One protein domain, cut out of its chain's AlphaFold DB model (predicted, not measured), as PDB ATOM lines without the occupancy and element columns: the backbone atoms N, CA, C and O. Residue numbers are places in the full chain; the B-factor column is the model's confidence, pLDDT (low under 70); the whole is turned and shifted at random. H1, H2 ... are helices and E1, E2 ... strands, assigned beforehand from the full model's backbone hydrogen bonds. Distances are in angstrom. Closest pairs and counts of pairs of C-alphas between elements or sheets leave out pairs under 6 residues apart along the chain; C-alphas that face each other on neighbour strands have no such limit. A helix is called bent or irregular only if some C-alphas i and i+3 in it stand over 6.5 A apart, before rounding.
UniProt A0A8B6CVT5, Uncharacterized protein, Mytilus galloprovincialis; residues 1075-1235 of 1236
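Overview. This is residues 1075 to 1235 of the 1236 residues of an uncharacterized protein of Mytilus galloprovincialis (UniProt A0A8B6CVT5). A twisted wall of five strands, E2, E3, E1, E6 and E7, has three helices, H1, H2 and H3, in a row over one face, and its other face is bare of named elements. A small hairpin, E4 and E5, packs on H1, and another, E8 and E9, packs on H2 and H3 toward the opposite end of the longest axis; the loop between E6 and E7 sticks out around Gly 1190. The printed part has 161 residues, with three named helices and nine named strands in the order E1 H1 E2 E3 H2 E4 E5 E6 E7 H3 E8 E9. The large sheet runs E2 E3 E1 E6 E7 and is antiparallel throughout; the class is mixed, helices and strands. The whole is compact, with a radius of gyration of the C-alphas of 16.3 A and spans of 53 by 36 by 25 A.

Arrangement. The large sheet has edge strands E2, residues 1122 to 1131, and E7, residues 1195 to 1199; its inner strands are E3, residues 1134 to 1143, E1, residues 1075 to 1083, and E6, residues 1178 to 1185. E2 and E3 form a hairpin, with N 1126 and O 1138 at 3.0 A, and E2 bends by 50 degrees at residue 1128. Between E3 and E1, N 1078 and O 1139 are 2.8 A apart, and between E1 and E6, N 1079 and O 1182 are 2.9 A apart, within hydrogen-bond range. E6 and E7 form a hairpin, with N 1183 and O 1196 at 2.9 A. H1, residues 1101 to 1121, H2, residues 1148 to 1160, and H3, residues 1204 to 1214, lie on the same face of this sheet: two layers, helices on one face of a sheet. H1 is over E2 and E3 at a height of 7.8 A, slantwise to the strands, at 36 degrees to E2 on the local plane. E1, H1 and E2 form a split strand-helix-strand unit, two strands running the same way with E3 between them, and its crossover is right-handed. H3 is over E7 at a height of 8.3 A, along the strands. H2 touches H1 with residues 1150 to 1154 alone, the C-alphas of Lys 1117 and Ala 1154 being closest at 6.1 A, at a steep tilt of 43 degrees, opposite ways. H2 touches H3 with residues 1148 to 1152 alone, closest at the C-alphas of Val 1149 and Leu 1211, 6.5 A, at a steep tilt of 40 degrees, opposite ways. H1 and H3 are apart. The hairpin of E4, residues 1165 to 1167, and E5, residues 1174 to 1176, has N 1167 and O 1174 at 2.9 A; the closest C-alphas of H1 and E4 are those of Gly 1109 and Leu 1167, 5.3 A. E5 runs on into E6 across one residue, at 57 degrees. The hairpin of E8, residues 1221 to 1226, and E9, residues 1229 to 1234, has N 1224 and O 1231 at 2.8 A; the closest C-alphas of H3 and E9 are those of Cys 1208 and Pro 1230, 5.5 A. In H3 every O i to N i+4 pair is within hydrogen-bond range, in H1 15 of 17 and in H2 8 of 9.

Along the chain. E1 begins with C-alpha 1075 at (131.264, 107.567, 139.188) and is 25.7 A long; E2 measures 25.0 A, E3 27.5 A, E6 20.0 A and E7 13.4 A. H1 begins with C-alpha 1101 at (142.733, 90.177, 118.173) and is 26.9 A long, with a kink of 71 degrees near residue 1115; it is irregular, C-alphas 1117 and 1120 being 9.5 A apart. H2 is 17.9 A long and H3 15.8 A. E4 and E5 have three residues each; E8 is 14.9 A long, and E9, 15.9 A, ends with C-alpha 1234 at (146.389, 123.673, 153.654).

Size, cuts and confidence. The two C-alphas farthest apart are those of Ser 1097 and Gln 1235, 53.1 A. The printed part has no cut. The link from E1 to H1, residues 1084 to 1100, is long. Mean pLDDT of the printed part is 80.7; residues 1085 to 1101, 1133, 1142 to 1146 and 1188 to 1190 are under 70.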
ATOM      1  N   ASP A1075     130.812 108.151 140.439       82.19
ATOM      2  CA  ASP A1075     131.264 107.567 139.188       82.19
ATOM      3  C   ASP A1075     131.896 108.661 138.315       82.19
ATOM      4  O   ASP A1075     131.411 109.796 138.243       82.19
ATOM      5  N   TYR A1076     132.993 108.329 137.643       82.56
ATOM      6  CA  TYR A1076     133.718 109.210 136.736       82.56
ATOM      7  C   TYR A1076     133.858 108.526 135.379       82.56
ATOM      8  O   TYR A1076     134.508 107.487 135.274       82.56
ATOM      9  N   ALA A1077     133.306 109.151 134.342       84.06
ATOM     10  CA  ALA A1077     133.544 108.790 132.952       84.06
ATOM     11  C   ALA A1077     134.795 109.530 132.452       84.06
ATOM     12  O   ALA A1077     134.790 110.755 132.276       84.06
ATOM     13  N   VAL A1078     135.889 108.794 132.259       84.25
ATOM     14  CA  VAL A1078     137.174 109.312 131.777       84.25
ATOM     15  C   VAL A1078     137.321 108.992 130.292       84.25
ATOM     16  O   VAL A1078     137.541 107.841 129.927       84.25
ATOM     17  N   VAL A1079     137.221 110.011 129.437       86.06
ATOM     18  CA  VAL A1079     137.305 109.883 127.972       86.06
ATOM     19  C   VAL A1079     138.656 110.402 127.500       86.06
ATOM     20  O   VAL A1079     138.895 111.609 127.537       86.06
ATOM     21  N   PHE A1080     139.556 109.527 127.055       84.31
ATOM     22  CA  PHE A1080     140.906 109.922 126.631       84.31
ATOM     23  C   PHE A1080     141.228 109.533 125.189       84.31
ATOM     24  O   PHE A1080     140.638 108.621 124.617       84.31
ATOM     25  N   THR A1081     142.175 110.268 124.603       85.00
ATOM     26  CA  THR A1081     142.567 110.174 123.195       85.00
ATOM     27  C   THR A1081     144.016 109.703 123.094       85.00
ATOM     28  O   THR A1081     144.932 110.494 123.331       85.00
ATOM     29  N   LEU A1082     144.253 108.435 122.744       84.06
ATOM     30  CA  LEU A1082     145.607 107.945 122.454       84.06
ATOM     31  C   LEU A1082     146.045 108.397 121.062       84.06
ATOM     32  O   LEU A1082     145.323 108.173 120.092       84.06
ATOM     33  N   ASP A1083     147.240 108.979 120.965       79.06
ATOM     34  CA  ASP A1083     147.866 109.278 119.676       79.06
ATOM     35  C   ASP A1083     148.430 107.979 119.082       79.06
ATOM     36  O   ASP A1083     149.400 107.412 119.593       79.06
ATOM     37  N   THR A1084     147.795 107.493 118.013       74.69
ATOM     38  CA  THR A1084     148.240 106.308 117.262       74.69
ATOM     39  C   THR A1084     148.828 106.669 115.898       74.69
ATOM     40  O   THR A1084     148.913 105.820 115.018       74.69
ATOM     41  N   THR A1085     149.286 107.911 115.687       67.69
ATOM     42  CA  THR A1085     149.898 108.328 114.406       67.69
ATOM     43  C   THR A1085     151.209 107.604 114.070       67.69
ATOM     44  O   THR A1085     151.654 107.643 112.926       67.69
ATOM     45  N   THR A1086     151.800 106.882 115.027       60.59
ATOM     46  CA  THR A1086     152.914 105.938 114.818       60.59
ATOM     47  C   THR A1086     152.489 104.566 114.270       60.59
ATOM     48  O   THR A1086     153.354 103.729 114.019       60.59
ATOM     49  N   TYR A1087     151.189 104.316 114.068       66.06
ATOM     50  CA  TYR A1087     150.645 103.058 113.546       66.06
ATOM     51  C   TYR A1087     150.247 103.195 112.072       66.06
ATOM     52  O   TYR A1087     149.081 103.429 111.747       66.06
ATOM     53  N   ASP A1088     151.192 102.956 111.160       53.94
ATOM     54  CA  ASP A1088     150.907 102.928 109.715       53.94
ATOM     55  C   ASP A1088     149.795 101.913 109.348       53.94
ATOM     56  O   ASP A1088     148.987 102.166 108.450       53.94
ATOM     57  N   ASN A1089     149.705 100.799 110.091       54.22
ATOM     58  CA  ASN A1089     148.815  99.661 109.814       54.22
ATOM     59  C   ASN A1089     147.429  99.692 110.488       54.22
ATOM     60  O   ASN A1089     146.615  98.832 110.163       54.22
ATOM     61  N   VAL A1090     147.110 100.646 111.376       56.34
ATOM     62  CA  VAL A1090     145.725 100.771 111.880       56.34
ATOM     63  C   VAL A1090     144.899 101.459 110.800       56.34
ATOM     64  O   VAL A1090     144.790 102.683 110.752       56.34
ATOM     65  N   ASP A1091     144.401 100.687 109.841       51.38
ATOM     66  CA  ASP A1091     143.315 101.133 108.970       51.38
ATOM     67  C   ASP A1091     142.007 101.247 109.767       51.38
ATOM     68  O   ASP A1091     141.877 100.739 110.881       51.38
ATOM     69  N   SER A1092     141.053 102.020 109.246       49.28
ATOM     70  CA  SER A1092     139.859 102.425 109.992       49.28
ATOM     71  C   SER A1092     138.890 101.257 110.207       49.28
ATOM     72  O   SER A1092     138.000 101.024 109.385       49.28
ATOM     73  N   PHE A1093     139.054 100.538 111.316       50.38
ATOM     74  CA  PHE A1093     138.147  99.477 111.739       50.38
ATOM     75  C   PHE A1093     136.807 100.043 112.220       50.38
ATOM     76  O   PHE A1093     136.714 100.651 113.285       50.38
ATOM     77  N   THR A1094     135.739  99.781 111.468       46.06
ATOM     78  CA  THR A1094     134.369  99.922 111.975       46.06
ATOM     79  C   THR A1094     134.168  98.930 113.124       46.06
ATOM     80  O   THR A1094     134.428  97.740 112.947       46.06
ATOM     81  N   LEU A1095     133.679  99.388 114.282       49.25
ATOM     82  CA  LEU A1095     133.575  98.622 115.543       49.25
ATOM     83  C   LEU A1095     132.598  97.419 115.528       49.25
ATOM     84  O   LEU A1095     132.319  96.822 116.564       49.25
ATOM     85  N   ASN A1096     132.113  97.006 114.358       45.59
ATOM     86  CA  ASN A1096     131.056  96.010 114.164       45.59
ATOM     87  C   ASN A1096     131.498  94.553 114.439       45.59
ATOM     88  O   ASN A1096     130.757  93.620 114.131       45.59
ATOM     89  N   SER A1097     132.700  94.327 114.979       49.03
ATOM     90  CA  SER A1097     133.122  93.018 115.481       49.03
ATOM     91  C   SER A1097     134.194  93.152 116.577       49.03
ATOM     92  O   SER A1097     135.363  93.370 116.255       49.03
ATOM     93  N   PRO A1098     133.852  92.956 117.867       53.19
ATOM     94  CA  PRO A1098     134.829  92.925 118.965       53.19
ATOM     95  C   PRO A1098     135.696  91.647 118.981       53.19
ATOM     96  O   PRO A1098     136.430  91.405 119.937       53.19
ATOM     97  N   ALA A1099     135.619  90.814 117.936       45.31
ATOM     98  CA  ALA A1099     136.382  89.576 117.788       45.31
ATOM     99  C   ALA A1099     137.769  89.766 117.135       45.31
ATOM    100  O   ALA A1099     138.479  88.781 116.922       45.31
ATOM    101  N   SER A1100     138.178  90.997 116.797       67.06
ATOM    102  CA  SER A1100     139.540  91.247 116.315       67.06
ATOM    103  C   SER A1100     140.555  91.113 117.459       67.06
ATOM    104  O   SER A1100     140.355  91.610 118.568       67.06
ATOM    105  N   ILE A1101     141.670  90.428 117.183       61.12
ATOM    106  CA  ILE A1101     142.733  90.177 118.173       61.12
ATOM    107  C   ILE A1101     143.287  91.506 118.709       61.12
ATOM    108  O   ILE A1101     143.421  91.678 119.919       61.12
ATOM    109  N   GLU A1102     143.487  92.477 117.816       73.12
ATOM    110  CA  GLU A1102     143.986  93.817 118.137       73.12
ATOM    111  C   GLU A1102     143.067  94.574 119.113       73.12
ATOM    112  O   GLU A1102     143.566  95.227 120.025       73.12
ATOM    113  N   TYR A1103     141.735  94.444 119.013       80.25
ATOM    114  CA  TYR A1103     140.813  95.065 119.978       80.25
ATOM    115  C   TYR A1103     141.014  94.505 121.393       80.25
ATOM    116  O   TYR A1103     141.082  95.259 122.367       80.25
ATOM    117  N   LYS A1104     141.160  93.178 121.511       82.19
ATOM    118  CA  LYS A1104     141.395  92.508 122.796       82.19
ATOM    119  C   LYS A1104     142.760  92.875 123.386       82.19
ATOM    120  O   LYS A1104     142.845  93.141 124.582       82.19
ATOM    121  N   GLU A1105     143.803  92.932 122.562       82.00
ATOM    122  CA  GLU A1105     145.157  93.330 122.973       82.00
ATOM    123  C   GLU A1105     145.225  94.802 123.420       82.00
ATOM    124  O   GLU A1105     145.825  95.102 124.455       82.00
ATOM    125  N   ILE A1106     144.534  95.709 122.717       83.31
ATOM    126  CA  ILE A1106     144.409  97.123 123.105       83.31
ATOM    127  C   ILE A1106     143.657  97.265 124.436       83.31
ATOM    128  O   ILE A1106     144.108  98.006 125.313       83.31
ATOM    129  N   LYS A1107     142.537  96.547 124.620       87.38
ATOM    130  CA  LYS A1107     141.759  96.580 125.870       87.38
ATOM    131  C   LYS A1107     142.572  96.064 127.058       87.38
ATOM    132  O   LYS A1107     142.579  96.711 128.099       87.38
ATOM    133  N   LEU A1108     143.300  94.956 126.897       88.12
ATOM    134  CA  LEU A1108     144.136  94.384 127.960       88.12
ATOM    135  C   LEU A1108     145.276  95.325 128.378       88.12
ATOM    136  O   LEU A1108     145.417  95.598 129.567       88.12
ATOM    137  N   GLY A1109     146.031  95.891 127.428       87.25
ATOM    138  CA  GLY A1109     147.107  96.844 127.746       87.25
ATOM    139  C   GLY A1109     146.607  98.126 128.431       87.25
ATOM    140  O   GLY A1109     147.315  98.731 129.237       87.25
ATOM    141  N   LEU A1110     145.362  98.524 128.148       87.56
ATOM    142  CA  LEU A1110     144.677  99.607 128.851       87.56
ATOM    143  C   LEU A1110     144.216  99.215 130.260       87.56
ATOM    144  O   LEU A1110     144.426  99.985 131.197       87.56
ATOM    145  N   GLU A1111     143.622  98.033 130.433       88.75
ATOM    146  CA  GLU A1111     143.248  97.519 131.754       88.75
ATOM    147  C   GLU A1111     144.464  97.370 132.674       88.75
ATOM    148  O   GLU A1111     144.392  97.780 133.827       88.75
ATOM    149  N   GLU A1112     145.589  96.846 132.180       89.12
ATOM    150  CA  GLU A1112     146.836  96.753 132.951       89.12
ATOM    151  C   GLU A1112     147.345  98.132 133.390       89.12
ATOM    152  O   GLU A1112     147.718  98.307 134.553       89.12
ATOM    153  N   TYR A1113     147.312  99.134 132.500       90.88
ATOM    154  CA  TYR A1113     147.699 100.505 132.849       90.88
ATOM    155  C   TYR A1113     146.833 101.072 133.981       90.88
ATOM    156  O   TYR A1113     147.357 101.575 134.979       90.88
ATOM    157  N   TRP A1114     145.509 100.980 133.844       88.38
ATOM    158  CA  TRP A1114     144.590 101.579 134.806       88.38
ATOM    159  C   TRP A1114     144.532 100.809 136.131       88.38
ATOM    160  O   TRP A1114     144.583 101.446 137.184       88.38
ATOM    161  N   LYS A1115     144.561  99.467 136.118       89.06
ATOM    162  CA  LYS A1115     144.724  98.641 137.333       89.06
ATOM    163  C   LYS A1115     146.049  98.960 138.040       89.06
ATOM    164  O   LYS A1115     146.069  99.107 139.258       89.06
ATOM    165  N   GLY A1116     147.133  99.184 137.293       89.06
ATOM    166  CA  GLY A1116     148.432  99.598 137.839       89.06
ATOM    167  C   GLY A1116     148.480 101.017 138.434       89.06
ATOM    168  O   GLY A1116     149.391 101.313 139.209       89.06
ATOM    169  N   LYS A1117     147.527 101.899 138.098       88.88
ATOM    170  CA  LYS A1117     147.444 103.285 138.608       88.88
ATOM    171  C   LYS A1117     146.382 103.498 139.684       88.88
ATOM    172  O   LYS A1117     146.593 104.314 140.577       88.88
ATOM    173  N   LEU A1118     145.248 102.810 139.577       86.12
ATOM    174  CA  LEU A1118     144.085 102.967 140.454       86.12
ATOM    175  C   LEU A1118     143.934 101.805 141.452       86.12
ATOM    176  O   LEU A1118     143.213 101.940 142.439       86.12
ATOM    177  N   GLY A1119     144.608 100.671 141.230       86.81
ATOM    178  CA  GLY A1119     144.441  99.467 142.044       86.81
ATOM    179  C   GLY A1119     142.992  98.979 142.025       86.81
ATOM    180  O   GLY A1119     142.341  98.988 140.980       86.81
ATOM    181  N   ALA A1120     142.465  98.628 143.200       77.44
ATOM    182  CA  ALA A1120     141.079  98.188 143.399       77.44
ATOM    183  C   ALA A1120     140.002  99.268 143.124       77.44
ATOM    184  O   ALA A1120     138.818  98.994 143.269       77.44
ATOM    185  N   ILE A1121     140.391 100.491 142.742       79.75
ATOM    186  CA  ILE A1121     139.469 101.558 142.308       79.75
ATOM    187  C   ILE A1121     139.153 101.432 140.796       79.75
ATOM    188  O   ILE A1121     138.230 102.063 140.286       79.75
ATOM    189  N   PHE A1122     139.897 100.606 140.047       81.94
ATOM    190  CA  PHE A1122     139.558 100.294 138.659       81.94
ATOM    191  C   PHE A1122     138.356  99.343 138.577       81.94
ATOM    192  O   PHE A1122     138.442  98.215 139.053       81.94
ATOM    193  N   VAL A1123     137.288  99.768 137.892       81.56
ATOM    194  CA  VAL A1123     136.129  98.913 137.581       81.56
ATOM    195  C   VAL A1123     136.231  98.368 136.156       81.56
ATOM    196  O   VAL A1123     136.576  97.205 135.959       81.56
ATOM    197  N   SER A1124     135.966  99.196 135.140       82.38
ATOM    198  CA  SER A1124     135.940  98.736 133.750       82.38
ATOM    199  C   SER A1124     136.303  99.835 132.752       82.38
ATOM    200  O   SER A1124     136.135 101.031 132.997       82.38
ATOM    201  N   ILE A1125     136.816  99.422 131.592       85.19
ATOM    202  CA  ILE A1125     137.086 100.313 130.464       85.19
ATOM    203  C   ILE A1125     136.369  99.824 129.211       85.19
ATOM    204  O   ILE A1125     136.401  98.632 128.894       85.19
ATOM    205  N   ASN A1126     135.741 100.756 128.497       82.06
ATOM    206  CA  ASN A1126     135.075 100.516 127.228       82.06
ATOM    207  C   ASN A1126     135.759 101.340 126.122       82.06
ATOM    208  O   ASN A1126     136.241 102.445 126.367       82.06
ATOM    209  N   ILE A1127     135.848 100.807 124.904       83.50
ATOM    210  CA  ILE A1127     136.527 101.482 123.789       83.50
ATOM    211  C   ILE A1127     135.460 101.934 122.794       83.50
ATOM    212  O   ILE A1127     134.941 101.143 122.012       83.50
ATOM    213  N   THR A1128     135.122 103.219 122.848       78.88
ATOM    214  CA  THR A1128     133.983 103.816 122.136       78.88
ATOM    215  C   THR A1128     134.299 104.199 120.694       78.88
ATOM    216  O   THR A1128     133.396 104.248 119.859       78.88
ATOM    217  N   SER A1129     135.569 104.449 120.350       77.25
ATOM    218  CA  SER A1129     135.968 104.675 118.958       77.25
ATOM    219  C   SER A1129     137.433 104.325 118.701       77.25
ATOM    220  O   SER A1129     138.327 104.833 119.369       77.25
ATOM    221  N   ILE A1130     137.703 103.525 117.668       78.38
ATOM    222  CA  ILE A1130     139.052 103.357 117.112       78.38
ATOM    223  C   ILE A1130     139.066 104.017 115.733       78.38
ATOM    224  O   ILE A1130     138.359 103.596 114.823       78.38
ATOM    225  N   GLN A1131     139.868 105.067 115.580       76.25
ATOM    226  CA  GLN A1131     140.056 105.794 114.326       76.25
ATOM    227  C   GLN A1131     141.546 105.830 113.970       76.25
ATOM    228  O   GLN A1131     142.416 105.726 114.838       76.25
ATOM    229  N   LYS A1132     141.872 105.977 112.680       71.50
ATOM    230  CA  LYS A1132     143.269 106.002 112.224       71.50
ATOM    231  C   LYS A1132     143.984 107.235 112.793       71.50
ATOM    232  O   LYS A1132     143.678 108.359 112.405       71.50
ATOM    233  N   GLY A1133     144.910 107.012 113.727       69.12
ATOM    234  CA  GLY A1133     145.616 108.052 114.484       69.12
ATOM    235  C   GLY A1133     145.004 108.426 115.846       69.12
ATOM    236  O   GLY A1133     145.609 109.224 116.555       69.12
ATOM    237  N   SER A1134     143.844 107.873 116.231       74.62
ATOM    238  CA  SER A1134     143.143 108.219 117.477       74.62
ATOM    239  C   SER A1134     142.323 107.053 118.043       74.62
ATOM    240  O   SER A1134     141.305 106.679 117.459       74.62
ATOM    241  N   ILE A1135     142.678 106.547 119.229       78.25
ATOM    242  CA  ILE A1135     141.769 105.704 120.032       78.25
ATOM    243  C   ILE A1135     141.061 106.593 121.054       78.25
ATOM    244  O   ILE A1135     141.731 107.268 121.835       78.25
ATOM    245  N   ILE A1136     139.730 106.559 121.051       78.31
ATOM    246  CA  ILE A1136     138.858 107.111 122.087       78.31
ATOM    247  C   ILE A1136     138.373 105.940 122.945       78.31
ATOM    248  O   ILE A1136     137.788 104.983 122.431       78.31
ATOM    249  N   ALA A1137     138.648 106.011 124.243       78.25
ATOM    250  CA  ALA A1137     138.158 105.051 125.220       78.25
ATOM    251  C   ALA A1137     137.492 105.788 126.384       78.25
ATOM    252  O   ALA A1137     138.036 106.776 126.886       78.25
ATOM    253  N   ASP A1138     136.345 105.261 126.801       75.81
ATOM    254  CA  ASP A1138     135.506 105.767 127.878       75.81
ATOM    255  C   ASP A1138     135.655 104.793 129.051       75.81
ATOM    256  O   ASP A1138     135.236 103.632 129.009       75.81
ATOM    257  N   HIS A1139     136.330 105.251 130.096       73.44
ATOM    258  CA  HIS A1139     136.627 104.468 131.285       73.44
ATOM    259  C   HIS A1139     135.710 104.896 132.429       73.44
ATOM    260  O   HIS A1139     135.774 106.045 132.863       73.44
ATOM    261  N   ASN A1140     134.904 103.964 132.941       72.25
ATOM    262  CA  ASN A1140     134.119 104.183 134.149       72.25
ATOM    263  C   ASN A1140     134.952 103.797 135.379       72.25
ATOM    264  O   ASN A1140     135.328 102.638 135.568       72.25
ATOM    265  N   VAL A1141     135.236 104.792 136.217       71.56
ATOM    266  CA  VAL A1141     135.823 104.627 137.551       71.56
ATOM    267  C   VAL A1141     134.718 104.876 138.567       71.56
ATOM    268  O   VAL A1141     134.148 105.964 138.552       71.56
ATOM    269  N   THR A1142     134.434 103.941 139.472       64.38
ATOM    270  CA  THR A1142     133.587 104.227 140.642       64.38
ATOM    271  C   THR A1142     134.500 104.348 141.861       64.38
ATOM    272  O   THR A1142     135.354 103.491 142.095       64.38
ATOM    273  N   THR A1143     134.432 105.467 142.590       61.75
ATOM    274  CA  THR A1143     135.337 105.709 143.726       61.75
ATOM    275  C   THR A1143     134.598 105.678 145.055       61.75
ATOM    276  O   THR A1143     133.986 106.663 145.468       61.75
ATOM    277  N   THR A1144     134.798 104.600 145.811       56.81
ATOM    278  CA  THR A1144     134.398 104.490 147.224       56.81
ATOM    279  C   THR A1144     135.246 105.356 148.174       56.81
ATOM    280  O   THR A1144     135.072 105.295 149.390       56.81
ATOM    281  N   THR A1145     136.178 106.163 147.646       58.56
ATOM    282  CA  THR A1145     137.083 107.039 148.406       58.56
ATOM    283  C   THR A1145     137.219 108.417 147.751       58.56
ATOM    284  O   THR A1145     137.244 108.529 146.526       58.56
ATOM    285  N   ASP A1146     137.352 109.472 148.564       57.19
ATOM    286  CA  ASP A1146     137.357 110.890 148.154       57.19
ATOM    287  C   ASP A1146     138.635 111.354 147.407       57.19
ATOM    288  O   ASP A1146     139.191 112.414 147.706       57.19
ATOM    289  N   SER A1147     139.142 110.589 146.431       74.88
ATOM    290  CA  SER A1147     140.381 110.918 145.703       74.88
ATOM    291  C   SER A1147     140.234 111.059 144.175       74.88
ATOM    292  O   SER A1147     140.924 110.373 143.413       74.88
ATOM    293  N   PRO A1148     139.458 112.048 143.677       86.19
ATOM    294  CA  PRO A1148     139.602 112.518 142.294       86.19
ATOM    295  C   PRO A1148     141.011 113.064 142.003       86.19
ATOM    296  O   PRO A1148     141.402 113.132 140.841       86.19
ATOM    297  N   VAL A1149     141.809 113.380 143.034       89.00
ATOM    298  CA  VAL A1149     143.261 113.609 142.920       89.00
ATOM    299  C   VAL A1149     143.946 112.428 142.222       89.00
ATOM    300  O   VAL A1149     144.731 112.641 141.303       89.00
ATOM    301  N   THR A1150     143.624 111.185 142.599       89.31
ATOM    302  CA  THR A1150     144.221 109.982 141.996       89.31
ATOM    303  C   THR A1150     143.834 109.842 140.521       89.31
ATOM    304  O   THR A1150     144.707 109.585 139.696       89.31
ATOM    305  N   ILE A1151     142.564 110.083 140.164       89.19
ATOM    306  CA  ILE A1151     142.095 110.028 138.765       89.19
ATOM    307  C   ILE A1151     142.773 111.116 137.922       89.19
ATOM    308  O   ILE A1151     143.325 110.821 136.861       89.19
ATOM    309  N   VAL A1152     142.782 112.367 138.399       90.62
ATOM    310  CA  VAL A1152     143.433 113.489 137.705       90.62
ATOM    311  C   VAL A1152     144.922 113.209 137.498       90.62
ATOM    312  O   VAL A1152     145.429 113.432 136.399       90.62
ATOM    313  N   ASN A1153     145.611 112.663 138.503       90.81
ATOM    314  CA  ASN A1153     147.015 112.272 138.386       90.81
ATOM    315  C   ASN A1153     147.215 111.142 137.364       90.81
ATOM    316  O   ASN A1153     148.068 111.271 136.495       90.81
ATOM    317  N   ALA A1154     146.399 110.084 137.388       90.12
ATOM    318  CA  ALA A1154     146.515 108.961 136.453       90.12
ATOM    319  C   ALA A1154     146.234 109.348 134.983       90.12
ATOM    320  O   ALA A1154     146.879 108.815 134.075       90.12
ATOM    321  N   VAL A1155     145.335 110.313 134.737       90.00
ATOM    322  CA  VAL A1155     145.155 110.941 133.412       90.00
ATOM    323  C   VAL A1155     146.358 111.817 133.054       90.00
ATOM    324  O   VAL A1155     146.871 111.734 131.941       90.00
ATOM    325  N   THR A1156     146.843 112.636 133.990       91.06
ATOM    326  CA  THR A1156     147.979 113.549 133.768       91.06
ATOM    327  C   THR A1156     149.268 112.787 133.439       91.06
ATOM    328  O   THR A1156     149.966 113.153 132.495       91.06
ATOM    329  N   ASP A1157     149.539 111.675 134.125       91.00
ATOM    330  CA  ASP A1157     150.668 110.775 133.857       91.00
ATOM    331  C   ASP A1157     150.644 110.223 132.428       91.00
ATOM    332  O   ASP A1157     151.691 110.121 131.785       91.00
ATOM    333  N   LEU A1158     149.452 109.883 131.921       89.44
ATOM    334  CA  LEU A1158     149.242 109.327 130.584       89.44
ATOM    335  C   LEU A1158     149.320 110.395 129.478       89.44
ATOM    336  O   LEU A1158     149.804 110.118 128.378       89.44
ATOM    337  N   VAL A1159     148.859 111.614 129.776       90.25
ATOM    338  CA  VAL A1159     148.803 112.754 128.844       90.25
ATOM    339  C   VAL A1159     150.154 113.473 128.724       90.25
ATOM    340  O   VAL A1159     150.592 113.777 127.617       90.25
ATOM    341  N   ASN A1160     150.879 113.668 129.829       88.12
ATOM    342  CA  ASN A1160     152.300 114.054 129.795       88.12
ATOM    343  C   ASN A1160     153.161 112.893 129.248       88.12
ATOM    344  O   ASN A1160     154.243 113.057 128.667       88.12
ATOM    345  N   GLY A1161     152.666 111.670 129.437       85.69
ATOM    346  CA  GLY A1161     153.353 110.434 129.123       85.69
ATOM    347  C   GLY A1161     154.601 110.222 129.985       85.69
ATOM    348  O   GLY A1161     155.651 109.834 129.468       85.69
ATOM    349  N   GLU A1162     154.486 110.528 131.278       86.50
ATOM    350  CA  GLU A1162     155.349 109.963 132.325       86.50
ATOM    351  C   GLU A1162     155.041 108.472 132.529       86.50
ATOM    352  O   GLU A1162     155.863 107.707 133.026       86.50
ATOM    353  N   SER A1163     153.859 108.035 132.097       85.62
ATOM    354  CA  SER A1163     153.508 106.635 131.887       85.62
ATOM    355  C   SER A1163     152.952 106.435 130.476       85.62
ATOM    356  O   SER A1163     152.470 107.374 129.848       85.62
ATOM    357  N   SER A1164     153.044 105.218 129.949       85.25
ATOM    358  CA  SER A1164     152.619 104.898 128.584       85.25
ATOM    359  C   SER A1164     151.841 103.597 128.558       85.25
ATOM    360  O   SER A1164     152.272 102.626 129.182       85.25
ATOM    361  N   VAL A1165     150.771 103.547 127.773       85.62
ATOM    362  CA  VAL A1165     150.051 102.297 127.524       85.62
ATOM    363  C   VAL A1165     150.895 101.460 126.574       85.62
ATOM    364  O   VAL A1165     151.269 101.923 125.497       85.62
ATOM    365  N   THR A1166     151.224 100.234 126.977       84.31
ATOM    366  CA  THR A1166     151.852  99.268 126.072       84.31
ATOM    367  C   THR A1166     150.739  98.510 125.376       84.31
ATOM    368  O   THR A1166     150.102  97.655 125.981       84.31
ATOM    369  N   LEU A1167     150.493  98.839 124.112       81.50
ATOM    370  CA  LEU A1167     149.585  98.065 123.279       81.50
ATOM    371  C   LEU A1167     150.372  96.864 122.746       81.50
ATOM    372  O   LEU A1167     151.446  97.026 122.157       81.50
ATOM    373  N   VAL A1168     149.868  95.656 122.993       76.81
ATOM    374  CA  VAL A1168     150.334  94.465 122.276       76.81
ATOM    375  C   VAL A1168     149.748  94.523 120.864       76.81
ATOM    376  O   VAL A1168     148.674  95.089 120.654       76.81
ATOM    377  N   THR A1169     150.501  94.028 119.885       74.12
ATOM    378  CA  THR A1169     150.058  93.931 118.492       74.12
ATOM    379  C   THR A1169     150.659  92.686 117.850       74.12
ATOM    380  O   THR A1169     151.709  92.196 118.283       74.12
ATOM    381  N   ALA A1170     150.102  92.263 116.713       70.81
ATOM    382  CA  ALA A1170     150.674  91.210 115.873       70.81
ATOM    383  C   ALA A1170     152.106  91.499 115.352       70.81
ATOM    384  O   ALA A1170     152.768  90.585 114.858       70.81
ATOM    385  N   THR A1171     152.609  92.740 115.450       75.00
ATOM    386  CA  THR A1171     153.997  93.112 115.102       75.00
ATOM    387  C   THR A1171     154.896  93.364 116.323       75.00
ATOM    388  O   THR A1171     156.095  93.592 116.154       75.00
ATOM    389  N   GLY A1172     154.356  93.258 117.543       78.06
ATOM    390  CA  GLY A1172     155.066  93.412 118.816       78.06
ATOM    391  C   GLY A1172     154.491  94.505 119.726       78.06
ATOM    392  O   GLY A1172     153.545  95.211 119.378       78.06
ATOM    393  N   ASN A1173     155.075  94.645 120.916       82.56
ATOM    394  CA  ASN A1173     154.632  95.605 121.930       82.56
ATOM    395  C   ASN A1173     155.043  97.040 121.558       82.56
ATOM    396  O   ASN A1173     156.232  97.319 121.381       82.56
ATOM    397  N   VAL A1174     154.080  97.962 121.513       79.62
ATOM    398  CA  VAL A1174     154.292  99.371 121.154       79.62
ATOM    399  C   VAL A1174     153.723 100.293 122.239       79.62
ATOM    400  O   VAL A1174     152.541 100.259 122.573       79.62
ATOM    401  N   SER A1175     154.593 101.141 122.789       84.75
ATOM    402  CA  SER A1175     154.274 102.140 123.819       84.75
ATOM    403  C   SER A1175     153.627 103.387 123.196       84.75
ATOM    404  O   SER A1175     154.167 103.952 122.242       84.75
ATOM    405  N   THR A1176     152.483 103.825 123.732       83.88
ATOM    406  CA  THR A1176     151.728 105.009 123.278       83.88
ATOM    407  C   THR A1176     151.423 105.982 124.423       83.88
ATOM    408  O   THR A1176     151.519 105.643 125.607       83.88
ATOM    409  N   LYS A1177     151.075 107.225 124.069       85.50
ATOM    410  CA  LYS A1177     150.731 108.316 124.997       85.50
ATOM    411  C   LYS A1177     149.348 108.874 124.665       85.50
ATOM    412  O   LYS A1177     148.932 108.829 123.506       85.50
ATOM    413  N   ALA A1178     148.664 109.454 125.650       87.31
ATOM    414  CA  ALA A1178     147.481 110.259 125.365       87.31
ATOM    415  C   ALA A1178     147.878 111.661 124.874       87.31
ATOM    416  O   ALA A1178     148.838 112.262 125.350       87.31
ATOM    417  N   SER A1179     147.112 112.199 123.927       85.94
ATOM    418  CA  SER A1179     147.195 113.603 123.505       85.94
ATOM    419  C   SER A1179     146.357 114.512 124.417       85.94
ATOM    420  O   SER A1179     146.772 115.627 124.753       85.94
ATOM    421  N   SER A1180     145.211 114.000 124.876       88.31
ATOM    422  CA  SER A1180     144.301 114.635 125.834       88.31
ATOM    423  C   SER A1180     143.453 113.607 126.591       88.31
ATOM    424  O   SER A1180     143.264 112.483 126.122       88.31
ATOM    425  N   GLY A1181     142.910 114.014 127.739       88.31
ATOM    426  CA  GLY A1181     141.946 113.258 128.532       88.31
ATOM    427  C   GLY A1181     140.908 114.169 129.188       88.31
ATOM    428  O   GLY A1181     141.244 115.207 129.753       88.31
ATOM    429  N   ASN A1182     139.646 113.764 129.116       88.38
ATOM    430  CA  ASN A1182     138.513 114.381 129.795       88.38
ATOM    431  C   ASN A1182     138.108 113.525 130.991       88.38
ATOM    432  O   ASN A1182     138.117 112.302 130.898       88.38
ATOM    433  N   ILE A1183     137.688 114.155 132.082       89.62
ATOM    434  CA  ILE A1183     137.107 113.481 133.248       89.62
ATOM    435  C   ILE A1183     135.744 114.119 133.499       89.62
ATOM    436  O   ILE A1183     135.683 115.322 133.737       89.62
ATOM    437  N   THR A1184     134.664 113.341 133.457       88.31
ATOM    438  CA  THR A1184     133.303 113.820 133.738       88.31
ATOM    439  C   THR A1184     132.722 113.076 134.930       88.31
ATOM    440  O   THR A1184     132.644 111.853 134.901       88.31
ATOM    441  N   THR A1185     132.294 113.789 135.974       86.94
ATOM    442  CA  THR A1185     131.536 113.170 137.079       86.94
ATOM    443  C   THR A1185     130.157 112.739 136.586       86.94
ATOM    444  O   THR A1185     129.498 113.529 135.905       86.94
ATOM    445  N   ALA A1186     129.650 111.581 137.001       80.00
ATOM    446  CA  ALA A1186     128.229 111.277 136.863       80.00
ATOM    447  C   ALA A1186     127.387 112.369 137.549       80.00
ATOM    448  O   ALA A1186     127.726 112.875 138.624       80.00
ATOM    449  N   GLY A1187     126.319 112.798 136.879       75.69
ATOM    450  CA  GLY A1187     125.397 113.804 137.394       75.69
ATOM    451  C   GLY A1187     124.225 113.149 138.116       75.69
ATOM    452  O   GLY A1187     123.632 112.207 137.599       75.69
ATOM    453  N   SER A1188     123.843 113.676 139.282       68.94
ATOM    454  CA  SER A1188     122.547 113.355 139.896       68.94
ATOM    455  C   SER A1188     121.422 113.642 138.896       68.94
ATOM    456  O   SER A1188     121.456 114.707 138.270       68.94
ATOM    457  N   SER A1189     120.418 112.768 138.790       54.34
ATOM    458  CA  SER A1189     119.332 112.873 137.805       54.34
ATOM    459  C   SER A1189     118.776 114.303 137.656       54.34
ATOM    460  O   SER A1189     118.302 114.924 138.607       54.34
ATOM    461  N   GLY A1190     118.884 114.848 136.438       63.41
ATOM    462  CA  GLY A1190     118.481 116.219 136.097       63.41
ATOM    463  C   GLY A1190     119.593 117.282 136.110       63.41
ATOM    464  O   GLY A1190     119.366 118.372 135.590       63.41
ATOM    465  N   ASN A1191     120.796 116.990 136.623       70.50
ATOM    466  CA  ASN A1191     121.974 117.861 136.490       70.50
ATOM    467  C   ASN A1191     123.019 117.229 135.553       70.50
ATOM    468  O   ASN A1191     123.379 116.070 135.762       70.50
ATOM    469  N   PRO A1192     123.568 117.963 134.566       75.69
ATOM    470  CA  PRO A1192     124.688 117.467 133.772       75.69
ATOM    471  C   PRO A1192     125.948 117.316 134.634       75.69
ATOM    472  O   PRO A1192     126.210 118.119 135.535       75.69
ATOM    473  N   GLY A1193     126.740 116.288 134.328       84.12
ATOM    474  CA  GLY A1193     128.027 116.032 134.966       84.12
ATOM    475  C   GLY A1193     129.024 117.182 134.799       84.12
ATOM    476  O   GLY A1193     128.985 117.924 133.816       84.12
ATOM    477  N   LYS A1194     129.952 117.331 135.750       89.69
ATOM    478  CA  LYS A1194     131.043 118.301 135.622       89.69
ATOM    479  C   LYS A1194     132.187 117.686 134.823       89.69
ATOM    480  O   LYS A1194     132.797 116.728 135.293       89.69
ATOM    481  N   THR A1195     132.527 118.272 133.678       89.62
ATOM    482  CA  THR A1195     133.683 117.854 132.870       89.62
ATOM    483  C   THR A1195     134.916 118.715 133.148       89.62
ATOM    484  O   THR A1195     134.851 119.943 133.133       89.62
ATOM    485  N   ALA A1196     136.057 118.059 133.338       89.94
ATOM    486  CA  ALA A1196     137.392 118.639 133.384       89.94
ATOM    487  C   ALA A1196     138.213 118.166 132.171       89.94
ATOM    488  O   ALA A1196     138.217 116.977 131.858       89.94
ATOM    489  N   TYR A1197     138.915 119.087 131.503       91.06
ATOM    490  CA  TYR A1197     139.737 118.824 130.311       91.06
ATOM    491  C   TYR A1197     141.231 118.895 130.663       91.06
ATOM    492  O   TYR A1197     141.672 119.874 131.267       91.06
ATOM    493  N   ILE A1198     142.012 117.888 130.266       89.50
ATOM    494  CA  ILE A1198     143.465 117.790 130.479       89.50
ATOM    495  C   ILE A1198     144.148 117.543 129.125       89.50
ATOM    496  O   ILE A1198     143.794 116.617 128.397       89.50
ATOM    497  N   SER A1199     145.159 118.343 128.781       89.69
ATOM    498  CA  SER A1199     145.974 118.184 127.566       89.69
ATOM    499  C   SER A1199     147.467 118.187 127.872       89.69
ATOM    500  O   SER A1199     147.906 118.715 128.889       89.69
ATOM    501  N   ASN A1200     148.264 117.702 126.918       81.19
ATOM    502  CA  ASN A1200     149.737 117.698 126.940       81.19
ATOM    503  C   ASN A1200     150.362 119.127 126.937       81.19
ATOM    504  O   ASN A1200     151.571 119.316 126.850       81.19
ATOM    505  N   SER A1201     149.529 120.170 127.007       80.44
ATOM    506  CA  SER A1201     149.904 121.586 127.119       80.44
ATOM    507  C   SER A1201     149.409 122.259 128.409       80.44
ATOM    508  O   SER A1201     149.700 123.442 128.620       80.44
ATOM    509  N   ALA A1202     148.672 121.529 129.258       77.00
ATOM    510  CA  ALA A1202     148.026 122.045 130.458       77.00
ATOM    511  C   ALA A1202     149.036 122.700 131.409       77.00
ATOM    512  O   ALA A1202     150.028 122.102 131.828       77.00
ATOM    513  N   GLN A1203     148.780 123.956 131.761       84.00
ATOM    514  CA  GLN A1203     149.547 124.669 132.772       84.00
ATOM    515  C   GLN A1203     149.133 124.217 134.177       84.00
ATOM    516  O   GLN A1203     148.091 123.593 134.388       84.00
ATOM    517  N   SER A1204     149.921 124.592 135.187       82.94
ATOM    518  CA  SER A1204     149.596 124.298 136.590       82.94
ATOM    519  C   SER A1204     148.286 124.940 137.068       82.94
ATOM    520  O   SER A1204     147.665 124.446 138.008       82.94
ATOM    521  N   THR A1205     147.831 126.011 136.411       83.38
ATOM    522  CA  THR A1205     146.479 126.559 136.586       83.38
ATOM    523  C   THR A1205     145.408 125.572 136.153       83.38
ATOM    524  O   THR A1205     144.431 125.392 136.868       83.38
ATOM    525  N   ASP A1206     145.617 124.906 135.026       87.88
ATOM    526  CA  ASP A1206     144.589 124.165 134.301       87.88
ATOM    527  C   ASP A1206     144.353 122.812 134.983       87.88
ATOM    528  O   ASP A1206     143.215 122.429 135.233       87.88
ATOM    529  N   LEU A1207     145.435 122.167 135.434       88.81
ATOM    530  CA  LEU A1207     145.411 120.985 136.304       88.81
ATOM    531  C   LEU A1207     144.707 121.257 137.646       88.81
ATOM    532  O   LEU A1207     143.925 120.436 138.126       88.81
ATOM    533  N   CYS A1208     144.930 122.433 138.243       92.62
ATOM    534  CA  CYS A1208     144.207 122.830 139.451       92.62
ATOM    535  C   CYS A1208     142.745 123.213 139.184       92.62
ATOM    536  O   CYS A1208     141.895 122.978 140.045       92.62
ATOM    537  N   THR A1209     142.420 123.761 138.010       92.69
ATOM    538  CA  THR A1209     141.034 123.978 137.573       92.69
ATOM    539  C   THR A1209     140.327 122.646 137.331       92.69
ATOM    540  O   THR A1209     139.190 122.500 137.766       92.69
ATOM    541  N   ALA A1210     140.995 121.655 136.737       89.81
ATOM    542  CA  ALA A1210     140.466 120.307 136.557       89.81
ATOM    543  C   ALA A1210     140.124 119.655 137.906       89.81
ATOM    544  O   ALA A1210     138.966 119.301 138.135       89.81
ATOM    545  N   LEU A1211     141.085 119.600 138.838       92.06
ATOM    546  CA  LEU A1211     140.852 119.044 140.173       92.06
ATOM    547  C   LEU A1211     139.719 119.773 140.910       92.06
ATOM    548  O   LEU A1211     138.776 119.125 141.354       92.06
ATOM    549  N   THR A1212     139.766 121.110 140.993       91.75
ATOM    550  CA  THR A1212     138.754 121.885 141.744       91.75
ATOM    551  C   THR A1212     137.378 121.937 141.078       91.75
ATOM    552  O   THR A1212     136.388 122.198 141.762       91.75
ATOM    553  N   THR A1213     137.284 121.648 139.776       92.44
ATOM    554  CA  THR A1213     136.005 121.415 139.098       92.44
ATOM    555  C   THR A1213     135.380 120.124 139.608       92.44
ATOM    556  O   THR A1213     134.251 120.161 140.096       92.44
ATOM    557  N   LEU A1214     136.120 119.010 139.563       89.75
ATOM    558  CA  LEU A1214     135.644 117.698 140.012       89.75
ATOM    559  C   LEU A1214     135.281 117.727 141.507       89.75
ATOM    560  O   LEU A1214     134.105 117.581 141.848       89.75
ATOM    561  N   SER A1215     136.249 118.046 142.376       91.31
ATOM    562  CA  SER A1215     136.035 118.233 143.816       91.31
ATOM    563  C   SER A1215     136.749 119.490 144.342       91.31
ATOM    564  O   SER A1215     137.966 119.618 144.189       91.31
ATOM    565  N   PRO A1216     136.027 120.451 144.951       90.31
ATOM    566  CA  PRO A1216     136.642 121.644 145.519       90.31
ATOM    567  C   PRO A1216     137.464 121.293 146.768       90.31
ATOM    568  O   PRO A1216     136.988 120.583 147.649       90.31
ATOM    569  N   CYS A1217     138.677 121.846 146.875       92.06
ATOM    570  CA  CYS A1217     139.509 121.694 148.074       92.06
ATOM    571  C   CYS A1217     138.788 122.177 149.348       92.06
ATOM    572  O   CYS A1217     137.958 123.091 149.296       92.06
ATOM    573  N   SER A1218     139.159 121.616 150.500       91.88
ATOM    574  CA  SER A1218     138.515 121.904 151.784       91.88
ATOM    575  C   SER A1218     138.670 123.370 152.198       91.88
ATOM    576  O   SER A1218     139.597 124.073 151.790       91.88
ATOM    577  N   SER A1219     137.780 123.851 153.070       91.12
ATOM    578  CA  SER A1219     137.854 125.222 153.592       91.12
ATOM    579  C   SER A1219     139.169 125.458 154.350       91.12
ATOM    580  O   SER A1219     139.394 124.880 155.411       91.12
ATOM    581  N   GLY A1220     140.036 126.312 153.795       90.06
ATOM    582  CA  GLY A1220     141.394 126.573 154.293       90.06
ATOM    583  C   GLY A1220     142.514 125.988 153.423       90.06
ATOM    584  O   GLY A1220     143.678 126.337 153.611       90.06
ATOM    585  N   GLU A1221     142.191 125.153 152.437       94.50
ATOM    586  CA  GLU A1221     143.152 124.597 151.486       94.50
ATOM    587  C   GLU A1221     143.279 125.449 150.215       94.50
ATOM    588  O   GLU A1221     142.522 126.390 149.955       94.50
ATOM    589  N   LYS A1222     144.293 125.140 149.411       94.00
ATOM    590  CA  LYS A1222     144.478 125.653 148.059       94.00
ATOM    591  C   LYS A1222     145.044 124.541 147.188       94.00
ATOM    592  O   LYS A1222     145.959 123.844 147.616       94.00
ATOM    593  N   CYS A1223     144.557 124.413 145.957       95.50
ATOM    594  CA  CYS A1223     145.222 123.541 144.998       95.50
ATOM    595  C   CYS A1223     146.619 124.085 144.648       95.50
ATOM    596  O   CYS A1223     146.787 125.271 144.342       95.50
ATOM    597  N   THR A1224     147.612 123.203 144.686       94.44
ATOM    598  CA  THR A1224     148.985 123.442 144.240       94.44
ATOM    599  C   THR A1224     149.442 122.277 143.371       94.44
ATOM    600  O   THR A1224     149.128 121.127 143.672       94.44
ATOM    601  N   VAL A1225     150.183 122.563 142.300       94.50
ATOM    602  CA  VAL A1225     150.767 121.528 141.436       94.50
ATOM    603  C   VAL A1225     152.219 121.303 141.835       94.50
ATOM    604  O   VAL A1225     153.013 122.244 141.827       94.50
ATOM    605  N   SER A1226     152.562 120.059 142.161       92.50
ATOM    606  CA  SER A1226     153.923 119.621 142.478       92.50
ATOM    607  C   SER A1226     154.295 118.477 141.545       92.50
ATOM    608  O   SER A1226     153.529 117.534 141.417       92.50
ATOM    609  N   ASN A1227     155.446 118.563 140.872       89.56
ATOM    610  CA  ASN A1227     155.912 117.583 139.874       89.56
ATOM    611  C   ASN A1227     154.933 117.285 138.712       89.56
ATOM    612  O   ASN A1227     155.101 116.292 138.025       89.56
ATOM    613  N   GLY A1228     153.941 118.150 138.467       88.62
ATOM    614  CA  GLY A1228     152.876 117.919 137.478       88.62
ATOM    615  C   GLY A1228     151.546 117.466 138.091       88.62
ATOM    616  O   GLY A1228     150.513 117.589 137.445       88.62
ATOM    617  N   HIS A1229     151.529 117.060 139.360       91.38
ATOM    618  CA  HIS A1229     150.344 116.542 140.049       91.38
ATOM    619  C   HIS A1229     149.625 117.636 140.858       91.38
ATOM    620  O   HIS A1229     150.237 118.220 141.762       91.38
ATOM    621  N   PRO A1230     148.349 117.968 140.565       92.50
ATOM    622  CA  PRO A1230     147.552 118.864 141.400       92.50
ATOM    623  C   PRO A1230     147.171 118.198 142.729       92.50
ATOM    624  O   PRO A1230     146.741 117.051 142.779       92.50
ATOM    625  N   SER A1231     147.289 118.947 143.822       93.31
ATOM    626  CA  SER A1231     146.939 118.499 145.173       93.31
ATOM    627  C   SER A1231     146.361 119.650 145.993       93.31
ATOM    628  O   SER A1231     146.840 120.784 145.912       93.31
ATOM    629  N   CYS A1232     145.330 119.374 146.791       93.69
ATOM    630  CA  CYS A1232     144.826 120.317 147.787       93.69
ATOM    631  C   CYS A1232     145.778 120.335 148.991       93.69
ATOM    632  O   CYS A1232     146.089 119.290 149.556       93.69
ATOM    633  N   VAL A1233     146.277 121.518 149.357       94.00
ATOM    634  CA  VAL A1233     147.222 121.703 150.468       94.00
ATOM    635  C   VAL A1233     146.742 122.848 151.356       94.00
ATOM    636  O   VAL A1233     146.380 123.915 150.856       94.00
ATOM    637  N   ALA A1234     146.750 122.647 152.674       92.31
ATOM    638  CA  ALA A1234     146.389 123.673 153.654       92.31
ATOM    639  C   ALA A1234     147.214 124.963 153.476       92.31
ATOM    640  O   ALA A1234     148.446 124.927 153.427       92.31
ATOM    641  N   GLN A1235     146.538 126.116 153.414       86.06
ATOM    642  CA  GLN A1235     147.200 127.420 153.458       86.06
ATOM    643  C   GLN A1235     147.786 127.644 154.860       86.06
ATOM    644  O   GLN A1235     147.150 127.323 155.865       86.06
TER     645      GLN A1235